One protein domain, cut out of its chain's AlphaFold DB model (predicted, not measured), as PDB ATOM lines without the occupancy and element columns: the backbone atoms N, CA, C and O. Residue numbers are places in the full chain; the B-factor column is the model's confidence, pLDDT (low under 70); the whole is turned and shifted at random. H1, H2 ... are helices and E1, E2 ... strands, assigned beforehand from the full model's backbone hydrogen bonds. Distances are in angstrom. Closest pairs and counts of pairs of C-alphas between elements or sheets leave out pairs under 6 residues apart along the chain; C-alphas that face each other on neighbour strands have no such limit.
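This is residues 618 to 701 of the 1066 residues of the protein "Peptidase_S8 domain-containing protein" of Pyrenochaeta sp. DS3sAY3a (UniProt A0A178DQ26). Two parallel strands, E1 and E2, lie side by side as a narrow ribbon, and two helices, H1 and H2, lie side by side in a second layer over one face of it, running back against the strands' direction. The short helix H3 sits beside E2, on the side away from E1, and a long loop, residues 640 to 653, leads from H1 back to E2. The printed part has 84 residues, with three named helices and two named strands in the order E1, H1, E2, H2, H3; the class is mixed, helices and strands, though under half of the residues are in named elements. It is compact, with a radius of gyration of the C-alphas of 12.5 A and spans of 33 by 26 by 22 A.

Start at E1, residues 624 to 629, and look across to E2, residues 654 to 659: the two are parallel neighbours, their directions 19 degrees apart. C-alphas 626 and 656 face each other at 4.6 A; N 627 and O 656, 2.9 A apart, and N 656 and O 625, 2.8 A apart, are within hydrogen-bond range. Between them in the chain comes H1, residues 633 to 639, and E1, H1 and E2 form a strand-helix-strand unit, two parallel neighbour strands with a helix between, whose crossover is right-handed. The closest C-alphas of E1 and H1 are those of Trp 629 and Val 635, 7.6 A apart. H2, residues 666 to 682, touches H1 with residues 672 to 676 alone; the closest C-alphas, of Leu 636 and Phe 676, are 6.3 A apart. H1 and H2 run the same way at a shallow tilt of 28 degrees. H3, residues 693 to 696, is close to H2 but not clearly touching, with the C-alphas of Ile 677 and Leu 694 closest at 7.1 A. The closest C-alphas of E2 and H3, of Lys 654 and Asp 693, are 6.8 A apart. H3 is apart from E1 and H1. In H1 and H2 every O i to N i+4 pair is within hydrogen-bond range; H3 is too short for such a pair.

Find C-alpha 624 at (102.252, 120.661, 152.656); from there E1 runs 16.2 A to C-alpha 629. H1 follows, Lys 633 to Trp 639, and E2 then covers 16.8 A from Lys 654 to Ile 659. Find C-alpha 666 at (108.746, 111.383, 129.879), where H2 begins its 24.3 A to C-alpha 682. H3, four residues, ends at C-alpha 696, (100.552, 108.581, 144.567).

The two C-alphas farthest apart, of Asn 621 and Ser 665, are 35.2 A apart. The printed part has no cut. The link from H1 to E2 is long, 14 residues; that from E1 to H1 is tight, and those from E2 to H2 and from H2 to H3 are short. The mean pLDDT of the printed part is 71.4; look for values under 70 at residues 657 to 667 and 683 to 701.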
ATOM      1  N   ALA A 618     110.536 132.198 155.680       89.25
ATOM      2  CA  ALA A 618     109.261 132.812 155.313       89.25
ATOM      3  C   ALA A 618     108.028 131.998 155.741       89.25
ATOM      4  O   ALA A 618     106.986 132.582 156.022       89.25
ATOM      5  N   ALA A 619     108.144 130.668 155.799       91.88
ATOM      6  CA  ALA A 619     107.081 129.733 156.165       91.88
ATOM      7  C   ALA A 619     107.627 128.526 156.977       91.88
ATOM      8  O   ALA A 619     107.420 127.376 156.587       91.88
ATOM      9  N   PRO A 620     108.293 128.740 158.135       89.81
ATOM     10  CA  PRO A 620     108.919 127.672 158.938       89.81
ATOM     11  C   PRO A 620     107.959 126.572 159.424       89.81
ATOM     12  O   PRO A 620     108.401 125.503 159.842       89.81
ATOM     13  N   ASN A 621     106.647 126.831 159.416       90.19
ATOM     14  CA  ASN A 621     105.626 125.908 159.908       90.19
ATOM     15  C   ASN A 621     104.944 125.069 158.812       90.19
ATOM     16  O   ASN A 621     103.950 124.399 159.104       90.19
ATOM     17  N   LEU A 622     105.437 125.118 157.572       90.81
ATOM     18  CA  LEU A 622     104.803 124.473 156.425       90.81
ATOM     19  C   LEU A 622     104.649 122.952 156.620       90.81
ATOM     20  O   LEU A 622     105.591 122.284 157.037       90.81
ATOM     21  N   GLN A 623     103.463 122.425 156.307       88.19
ATOM     22  CA  GLN A 623     103.095 121.006 156.397       88.19
ATOM     23  C   GLN A 623     102.872 120.369 155.023       88.19
ATOM     24  O   GLN A 623     103.239 119.209 154.846       88.19
ATOM     25  N   GLU A 624     102.341 121.113 154.049       85.81
ATOM     26  CA  GLU A 624     102.252 120.661 152.656       85.81
ATOM     27  C   GLU A 624     102.721 121.742 151.674       85.81
ATOM     28  O   GLU A 624     102.426 122.931 151.839       85.81
ATOM     29  N   LEU A 625     103.453 121.313 150.646       86.25
ATOM     30  CA  LEU A 625     104.067 122.165 149.628       86.25
ATOM     31  C   LEU A 625     103.761 121.614 148.232       86.25
ATOM     32  O   LEU A 625     103.982 120.430 147.987       86.25
ATOM     33  N   TRP A 626     103.311 122.475 147.321       84.31
ATOM     34  CA  TRP A 626     103.186 122.188 145.892       84.31
ATOM     35  C   TRP A 626     104.342 122.851 145.138       84.31
ATOM     36  O   TRP A 626     104.591 124.048 145.299       84.31
ATOM     37  N   LEU A 627     105.051 122.072 144.318       83.75
ATOM     38  CA  LEU A 627     106.145 122.530 143.461       83.75
ATOM     39  C   LEU A 627     105.854 122.214 141.992       83.75
ATOM     40  O   LEU A 627     105.437 121.104 141.657       83.75
ATOM     41  N   THR A 628     106.157 123.167 141.113       77.44
ATOM     42  CA  THR A 628     106.200 122.956 139.662       77.44
ATOM     43  C   THR A 628     107.662 122.792 139.243       77.44
ATOM     44  O   THR A 628     108.499 123.639 139.559       77.44
ATOM     45  N   TRP A 629     107.991 121.698 138.556       80.00
ATOM     46  CA  TRP A 629     109.356 121.349 138.147       80.00
ATOM     47  C   TRP A 629     109.526 121.416 136.629       80.00
ATOM     48  O   TRP A 629     108.740 120.831 135.886       80.00
ATOM     49  N   SER A 630     110.593 122.072 136.174       75.06
ATOM     50  CA  SER A 630     110.922 122.251 134.751       75.06
ATOM     51  C   SER A 630     111.397 120.994 134.007       75.06
ATOM     52  O   SER A 630     111.664 121.069 132.812       75.06
ATOM     53  N   GLY A 631     111.600 119.857 134.680       71.25
ATOM     54  CA  GLY A 631     112.308 118.695 134.111       71.25
ATOM     55  C   GLY A 631     113.835 118.737 134.306       71.25
ATOM     56  O   GLY A 631     114.529 117.737 134.120       71.25
ATOM     57  N   ARG A 632     114.403 119.862 134.766       79.75
ATOM     58  CA  ARG A 632     115.854 119.995 135.006       79.75
ATOM     59  C   ARG A 632     116.303 119.198 136.235       79.75
ATOM     60  O   ARG A 632     115.982 119.561 137.368       79.75
ATOM     61  N   LYS A 633     117.134 118.165 136.046       82.19
ATOM     62  CA  LYS A 633     117.676 117.332 137.144       82.19
ATOM     63  C   LYS A 633     118.412 118.131 138.235       82.19
ATOM     64  O   LYS A 633     118.347 117.771 139.408       82.19
ATOM     65  N   SER A 634     119.075 119.233 137.881       84.12
ATOM     66  CA  SER A 634     119.773 120.112 138.836       84.12
ATOM     67  C   SER A 634     118.855 120.711 139.910       84.12
ATOM     68  O   SER A 634     119.312 120.956 141.022       84.12
ATOM     69  N   VAL A 635     117.567 120.904 139.605       87.88
ATOM     70  CA  VAL A 635     116.567 121.449 140.536       87.88
ATOM     71  C   VAL A 635     116.201 120.410 141.595       87.88
ATOM     72  O   VAL A 635     116.263 120.708 142.785       87.88
ATOM     73  N   LEU A 636     115.946 119.162 141.180       84.44
ATOM     74  CA  LEU A 636     115.711 118.034 142.091       84.44
ATOM     75  C   LEU A 636     116.906 117.813 143.033       84.44
ATOM     76  O   LEU A 636     116.731 117.665 144.241       84.44
ATOM     77  N   LEU A 637     118.133 117.863 142.500       83.88
ATOM     78  CA  LEU A 637     119.362 117.765 143.300       83.88
ATOM     79  C   LEU A 637     119.536 118.946 144.273       83.88
ATOM     80  O   LEU A 637     120.086 118.766 145.359       83.88
ATOM     81  N   GLY A 638     119.049 120.137 143.916       84.75
ATOM     82  CA  GLY A 638     119.003 121.296 144.807       84.75
ATOM     83  C   GLY A 638     117.988 121.137 145.940       84.75
ATOM     84  O   GLY A 638     118.309 121.383 147.101       84.75
ATOM     85  N   TRP A 639     116.787 120.639 145.641       89.38
ATOM     86  CA  TRP A 639     115.770 120.330 146.652       89.38
ATOM     87  C   TRP A 639     116.190 119.191 147.599       89.38
ATOM     88  O   TRP A 639     115.796 119.206 148.764       89.38
ATOM     89  N   CYS A 640     117.049 118.266 147.156       84.88
ATOM     90  CA  CYS A 640     117.711 117.269 148.011       84.88
ATOM     91  C   CYS A 640     118.904 117.810 148.830       84.88
ATOM     92  O   CYS A 640     119.538 117.039 149.548       84.88
ATOM     93  N   ASN A 641     119.281 119.091 148.731       86.12
ATOM     94  CA  ASN A 641     120.514 119.561 149.366       86.12
ATOM     95  C   ASN A 641     120.399 119.673 150.898       86.12
ATOM     96  O   ASN A 641     119.565 120.411 151.418       86.12
ATOM     97  N   GLN A 642     121.325 119.051 151.630       82.19
ATOM     98  CA  GLN A 642     121.327 119.041 153.099       82.19
ATOM     99  C   GLN A 642     121.463 120.422 153.778       82.19
ATOM    100  O   GLN A 642     121.215 120.535 154.976       82.19
ATOM    101  N   LYS A 643     121.869 121.475 153.052       81.62
ATOM    102  CA  LYS A 643     122.081 122.828 153.605       81.62
ATOM    103  C   LYS A 643     121.065 123.880 153.153       81.62
ATOM    104  O   LYS A 643     121.034 124.950 153.750       81.62
ATOM    105  N   TRP A 644     120.297 123.616 152.095       82.00
ATOM    106  CA  TRP A 644     119.376 124.589 151.476       82.00
ATOM    107  C   TRP A 644     118.185 123.953 150.726       82.00
ATOM    108  O   TRP A 644     117.431 124.648 150.050       82.00
ATOM    109  N   GLY A 645     118.002 122.638 150.856       86.06
ATOM    110  CA  GLY A 645     116.882 121.876 150.309       86.06
ATOM    111  C   GLY A 645     115.722 121.686 151.297       86.06
ATOM    112  O   GLY A 645     115.634 122.340 152.338       86.06
ATOM    113  N   LEU A 646     114.835 120.742 150.976       88.12
ATOM    114  CA  LEU A 646     113.573 120.478 151.685       88.12
ATOM    115  C   LEU A 646     113.748 120.092 153.165       88.12
ATOM    116  O   LEU A 646     112.863 120.373 153.968       88.12
ATOM    117  N   ILE A 647     114.903 119.530 153.536       84.62
ATOM    118  CA  ILE A 647     115.299 119.182 154.915       84.62
ATOM    119  C   ILE A 647     115.145 120.336 155.923       84.62
ATOM    120  O   ILE A 647     114.923 120.107 157.111       84.62
ATOM    121  N   LEU A 648     115.237 121.588 155.461       85.25
ATOM    122  CA  LEU A 648     115.084 122.765 156.317       85.25
ATOM    123  C   LEU A 648     113.635 122.976 156.794       85.25
ATOM    124  O   LEU A 648     113.412 123.665 157.792       85.25
ATOM    125  N   LEU A 649     112.653 122.384 156.109       88.31
ATOM    126  CA  LEU A 649     111.225 122.500 156.398       88.31
ATOM    127  C   LEU A 649     110.785 121.390 157.361       88.31
ATOM    128  O   LEU A 649     110.026 120.496 157.007       88.31
ATOM    129  N   GLN A 650     111.259 121.455 158.608       84.31
ATOM    130  CA  GLN A 650     111.115 120.377 159.602       84.31
ATOM    131  C   GLN A 650     109.670 119.899 159.865       84.31
ATOM    132  O   GLN A 650     109.485 118.776 160.328       84.31
ATOM    133  N   LYS A 651     108.643 120.717 159.590       86.31
ATOM    134  CA  LYS A 651     107.222 120.343 159.754       86.31
ATOM    135  C   LYS A 651     106.557 119.781 158.487       86.31
ATOM    136  O   LYS A 651     105.386 119.410 158.557       86.31
ATOM    137  N   LEU A 652     107.276 119.690 157.364       86.50
ATOM    138  CA  LEU A 652     106.744 119.240 156.078       86.50
ATOM    139  C   LEU A 652     106.388 117.744 156.132       86.50
ATOM    140  O   LEU A 652     107.257 116.900 156.346       86.50
ATOM    141  N   LYS A 653     105.101 117.436 155.944       82.62
ATOM    142  CA  LYS A 653     104.516 116.084 155.936       82.62
ATOM    143  C   LYS A 653     104.326 115.548 154.513       82.62
ATOM    144  O   LYS A 653     104.551 114.367 154.274       82.62
ATOM    145  N   LYS A 654     103.914 116.403 153.564       77.94
ATOM    146  CA  LYS A 654     103.630 116.008 152.173       77.94
ATOM    147  C   LYS A 654     104.210 116.990 151.157       77.94
ATOM    148  O   LYS A 654     104.200 118.203 151.361       77.94
ATOM    149  N   LEU A 655     104.703 116.442 150.051       78.75
ATOM    150  CA  LEU A 655     105.195 117.182 148.896       78.75
ATOM    151  C   LEU A 655     104.358 116.796 147.676       78.75
ATOM    152  O   LEU A 655     104.239 115.612 147.364       78.75
ATOM    153  N   HIS A 656     103.822 117.794 146.984       70.88
ATOM    154  CA  HIS A 656     103.121 117.636 145.715       70.88
ATOM    155  C   HIS A 656     103.983 118.187 144.586       70.88
ATOM    156  O   HIS A 656     104.587 119.250 144.732       70.88
ATOM    157  N   LEU A 657     104.057 117.458 143.474       69.25
ATOM    158  CA  LEU A 657     105.000 117.750 142.401       69.25
ATOM    159  C   LEU A 657     104.330 117.647 141.029       69.25
ATOM    160  O   LEU A 657     103.865 116.582 140.628       69.25
ATOM    161  N   THR A 658     104.326 118.763 140.304       67.81
ATOM    162  CA  THR A 658     103.775 118.884 138.949       67.81
ATOM    163  C   THR A 658     104.920 119.078 137.957       67.81
ATOM    164  O   THR A 658     105.813 119.892 138.193       67.81
ATOM    165  N   ILE A 659     104.903 118.358 136.834       66.25
ATOM    166  CA  ILE A 659     105.868 118.556 135.741       66.25
ATOM    167  C   ILE A 659     105.352 119.700 134.860       66.25
ATOM    168  O   ILE A 659     104.232 119.625 134.362       66.25
ATOM    169  N   GLY A 660     106.139 120.768 134.712       54.22
ATOM    170  CA  GLY A 660     105.728 122.003 134.031       54.22
ATOM    171  C   GLY A 660     106.215 122.164 132.588       54.22
ATOM    172  O   GLY A 660     105.724 123.051 131.897       54.22
ATOM    173  N   GLY A 661     107.162 121.339 132.126       54.28
ATOM    174  CA  GLY A 661     107.802 121.513 130.819       54.28
ATOM    175  C   GLY A 661     108.255 120.217 130.144       54.28
ATOM    176  O   GLY A 661     108.360 119.162 130.768       54.28
ATOM    177  N   ASP A 662     108.543 120.337 128.850       55.75
ATOM    178  CA  ASP A 662     108.889 119.285 127.887       55.75
ATOM    179  C   ASP A 662     110.404 119.172 127.607       55.75
ATOM    180  O   ASP A 662     110.827 118.448 126.707       55.75
ATOM    181  N   TRP A 663     111.235 119.849 128.410       56.38
ATOM    182  CA  TRP A 663     112.704 119.899 128.300       56.38
ATOM    183  C   TRP A 663     113.414 118.534 128.336       56.38
ATOM    184  O   TRP A 663     114.581 118.441 127.961       56.38
ATOM    185  N   GLU A 664     112.736 117.502 128.829       65.38
ATOM    186  CA  GLU A 664     113.234 116.141 129.011       65.38
ATOM    187  C   GLU A 664     112.151 115.131 128.627       65.38
ATOM    188  O   GLU A 664     110.954 115.389 128.789       65.38
ATOM    189  N   SER A 665     112.556 113.952 128.147       64.50
ATOM    190  CA  SER A 665     111.590 112.913 127.766       64.50
ATOM    191  C   SER A 665     110.800 112.415 128.982       64.50
ATOM    192  O   SER A 665     111.333 112.372 130.092       64.50
ATOM    193  N   SER A 666     109.554 111.961 128.786       63.62
ATOM    194  CA  SER A 666     108.746 111.383 129.879       63.62
ATOM    195  C   SER A 666     109.497 110.263 130.620       63.62
ATOM    196  O   SER A 666     109.528 110.229 131.848       63.62
ATOM    197  N   THR A 667     110.235 109.425 129.884       68.88
ATOM    198  CA  THR A 667     111.087 108.361 130.437       68.88
ATOM    199  C   THR A 667     112.280 108.901 131.237       68.88
ATOM    200  O   THR A 667     112.621 108.332 132.280       68.88
ATOM    201  N   THR A 668     112.914 110.003 130.808       72.12
ATOM    202  CA  THR A 668     113.958 110.667 131.612       72.12
ATOM    203  C   THR A 668     113.354 111.260 132.881       72.12
ATOM    204  O   THR A 668     113.903 111.067 133.963       72.12
ATOM    205  N   ASN A 669     112.206 111.934 132.768       70.81
ATOM    206  CA  ASN A 669     111.511 112.556 133.890       70.81
ATOM    207  C   ASN A 669     111.096 111.518 134.935       70.81
ATOM    208  O   ASN A 669     111.450 111.668 136.101       70.81
ATOM    209  N   GLU A 670     110.468 110.411 134.532       71.38
ATOM    210  CA  GLU A 670     110.192 109.273 135.416       71.38
ATOM    211  C   GLU A 670     111.451 108.756 136.128       71.38
ATOM    212  O   GLU A 670     111.398 108.425 137.312       71.38
ATOM    213  N   THR A 671     112.580 108.666 135.422       77.88
ATOM    214  CA  THR A 671     113.844 108.157 135.979       77.88
ATOM    215  C   THR A 671     114.430 109.133 137.003       77.88
ATOM    216  O   THR A 671     114.730 108.735 138.129       77.88
ATOM    217  N   ASN A 672     114.499 110.421 136.658       79.31
ATOM    218  CA  ASN A 672     114.934 111.506 137.539       79.31
ATOM    219  C   ASN A 672     114.052 111.616 138.797       79.31
ATOM    220  O   ASN A 672     114.564 111.836 139.893       79.31
ATOM    221  N   LEU A 673     112.737 111.414 138.660       74.88
ATOM    222  CA  LEU A 673     111.784 111.424 139.771       74.88
ATOM    223  C   LEU A 673     111.933 110.198 140.681       74.88
ATOM    224  O   LEU A 673     111.914 110.347 141.901       74.88
ATOM    225  N   LYS A 674     112.149 109.000 140.120       79.00
ATOM    226  CA  LYS A 674     112.441 107.781 140.900       79.00
ATOM    227  C   LYS A 674     113.747 107.928 141.693       79.00
ATOM    228  O   LYS A 674     113.792 107.540 142.859       79.00
ATOM    229  N   GLU A 675     114.772 108.540 141.101       81.50
ATOM    230  CA  GLU A 675     116.045 108.859 141.764       81.50
ATOM    231  C   GLU A 675     115.872 109.907 142.879       81.50
ATOM    232  O   GLU A 675     116.336 109.699 143.996       81.50
ATOM    233  N   PHE A 676     115.128 110.988 142.629       83.44
ATOM    234  CA  PHE A 676     114.782 112.005 143.632       83.44
ATOM    235  C   PHE A 676     114.014 111.414 144.825       83.44
ATOM    236  O   PHE A 676     114.407 111.610 145.975       83.44
ATOM    237  N   ILE A 677     112.980 110.608 144.562       77.69
ATOM    238  CA  ILE A 677     112.213 109.877 145.584       77.69
ATOM    239  C   ILE A 677     113.106 108.914 146.383       77.69
ATOM    240  O   ILE A 677     112.879 108.723 147.577       77.69
ATOM    241  N   HIS A 678     114.118 108.307 145.754       78.69
ATOM    242  CA  HIS A 678     115.079 107.435 146.431       78.69
ATOM    243  C   HIS A 678     116.002 108.225 147.369       78.69
ATOM    244  O   HIS A 678     116.115 107.869 148.541       78.69
ATOM    245  N   LEU A 679     116.578 109.337 146.895       79.69
ATOM    246  CA  LEU A 679     117.438 110.222 147.689       79.69
ATOM    247  C   LEU A 679     116.696 110.798 148.908       79.69
ATOM    248  O   LEU A 679     117.206 110.721 150.024       79.69
ATOM    249  N   LEU A 680     115.462 111.287 148.730       76.50
ATOM    250  CA  LEU A 680     114.632 111.791 149.835       76.50
ATOM    251  C   LEU A 680     114.291 110.716 150.882       76.50
ATOM    252  O   LEU A 680     114.083 111.047 152.046       76.50
ATOM    253  N   LYS A 681     114.229 109.437 150.488       72.44
ATOM    254  CA  LYS A 681     113.977 108.305 151.397       72.44
ATOM    255  C   LYS A 681     115.240 107.787 152.093       72.44
ATOM    256  O   LYS A 681     115.108 107.070 153.081       72.44
ATOM    257  N   GLN A 682     116.428 108.128 151.591       70.12
ATOM    258  CA  GLN A 682     117.717 107.742 152.173       70.12
ATOM    259  C   GLN A 682     118.286 108.766 153.163       70.12
ATOM    260  O   GLN A 682     119.132 108.389 153.972       70.12
ATOM    261  N   ASP A 683     117.849 110.031 153.144       69.00
ATOM    262  CA  ASP A 683     118.283 110.984 154.170       69.00
ATOM    263  C   ASP A 683     117.547 110.726 155.490       69.00
ATOM    264  O   ASP A 683     116.352 111.004 155.646       69.00
ATOM    265  N   ASP A 684     118.271 110.193 156.473       59.50
ATOM    266  CA  ASP A 684     117.663 109.849 157.751       59.50
ATOM    267  C   ASP A 684     117.123 111.062 158.521       59.50
ATOM    268  O   ASP A 684     116.162 110.912 159.282       59.50
ATOM    269  N   ASN A 685     117.648 112.259 158.238       61.03
ATOM    270  CA  ASN A 685     117.270 113.531 158.854       61.03
ATOM    271  C   ASN A 685     115.958 114.125 158.299       61.03
ATOM    272  O   ASN A 685     115.554 115.206 158.726       61.03
ATOM    273  N   MET A 686     115.277 113.435 157.378       63.38
ATOM    274  CA  MET A 686     113.945 113.781 156.858       63.38
ATOM    275  C   MET A 686     112.856 112.871 157.465       63.38
ATOM    276  O   MET A 686     112.282 112.045 156.757       63.38
ATOM    277  N   PRO A 687     112.539 112.959 158.776       51.03
ATOM    278  CA  PRO A 687     111.657 111.995 159.443       51.03
ATOM    279  C   PRO A 687     110.207 112.017 158.931       51.03
ATOM    280  O   PRO A 687     109.559 110.976 158.901       51.03
ATOM    281  N   ASN A 688     109.705 113.184 158.513       60.34
ATOM    282  CA  ASN A 688     108.269 113.421 158.318       60.34
ATOM    283  C   ASN A 688     107.744 113.121 156.900       60.34
ATOM    284  O   ASN A 688     106.533 113.091 156.710       60.34
ATOM    285  N   LEU A 689     108.623 112.844 155.927       62.09
ATOM    286  CA  LEU A 689     108.264 112.481 154.540       62.09
ATOM    287  C   LEU A 689     108.430 110.973 154.239       62.09
ATOM    288  O   LEU A 689     108.348 110.539 153.086       62.09
ATOM    289  N   LYS A 690     108.658 110.145 155.270       52.78
ATOM    290  CA  LYS A 690     108.893 108.694 155.149       52.78
ATOM    291  C   LYS A 690     107.566 107.911 155.061       52.78
ATOM    292  O   LYS A 690     107.181 107.231 156.008       52.78
ATOM    293  N   GLY A 691     106.872 107.987 153.919       46.31
ATOM    294  CA  GLY A 691     105.573 107.322 153.712       46.31
ATOM    295  C   GLY A 691     105.215 106.960 152.255       46.31
ATOM    296  O   GLY A 691     105.993 107.233 151.331       46.31
ATOM    297  N   PRO A 692     104.043 106.325 152.032       36.91
ATOM    298  CA  PRO A 692     103.517 106.017 150.697       36.91
ATOM    299  C   PRO A 692     103.053 107.265 149.924       36.91
ATOM    300  O   PRO A 692     103.064 107.240 148.696       36.91
ATOM    301  N   ASP A 693     102.746 108.375 150.606       44.56
ATOM    302  CA  ASP A 693     102.313 109.656 150.016       44.56
ATOM    303  C   ASP A 693     103.233 110.219 148.921       44.56
ATOM    304  O   ASP A 693     102.784 110.970 148.056       44.56
ATOM    305  N   LEU A 694     104.514 109.838 148.915       44.59
ATOM    306  CA  LEU A 694     105.470 110.239 147.878       44.59
ATOM    307  C   LEU A 694     105.314 109.464 146.551       44.59
ATOM    308  O   LEU A 694     106.063 109.731 145.617       44.59
ATOM    309  N   ALA A 695     104.413 108.475 146.474       37.38
ATOM    310  CA  ALA A 695     104.230 107.601 145.308       37.38
ATOM    311  C   ALA A 695     102.902 107.813 144.556       37.38
ATOM    312  O   ALA A 695     102.867 107.609 143.346       37.38
ATOM    313  N   GLU A 696     101.829 108.246 145.229       38.47
ATOM    314  CA  GLU A 696     100.552 108.581 144.567       38.47
ATOM    315  C   GLU A 696     100.582 109.955 143.876       38.47
ATOM    316  O   GLU A 696      99.756 110.255 143.016       38.47
ATOM    317  N   THR A 697     101.542 110.806 144.240       38.72
ATOM    318  CA  THR A 697     101.513 112.241 143.931       38.72
ATOM    319  C   THR A 697     102.194 112.570 142.592       38.72
ATOM    320  O   THR A 697     103.124 113.370 142.528       38.72
ATOM    321  N   LEU A 698     101.725 111.925 141.516       36.38
ATOM    322  CA  LEU A 698     102.161 112.130 140.125       36.38
ATOM    323  C   LEU A 698     100.956 112.326 139.181       36.38
ATOM    324  O   LEU A 698     100.673 111.493 138.319       36.38
ATOM    325  N   SER A 699     100.235 113.445 139.314       32.44
ATOM    326  CA  SER A 699      99.189 113.814 138.350       32.44
ATOM    327  C   SER A 699      99.811 114.436 137.093       32.44
ATOM    328  O   SER A 699     100.134 115.626 137.076       32.44
ATOM    329  N   TYR A 700      99.967 113.645 136.031       30.16
ATOM    330  CA  TYR A 700     100.376 114.144 134.714       30.16
ATOM    331  C   TYR A 700      99.216 114.911 134.057       30.16
ATOM    332  O   TYR A 700      98.364 114.324 133.389       30.16
ATOM    333  N   VAL A 701      99.159 116.229 134.267       26.11
ATOM    334  CA  VAL A 701      98.172 117.115 133.625       26.11
ATOM    335  C   VAL A 701      98.726 117.588 132.280       26.11
ATOM    336  O   VAL A 701      99.153 118.729 132.123       26.11
TER     337      VAL A 701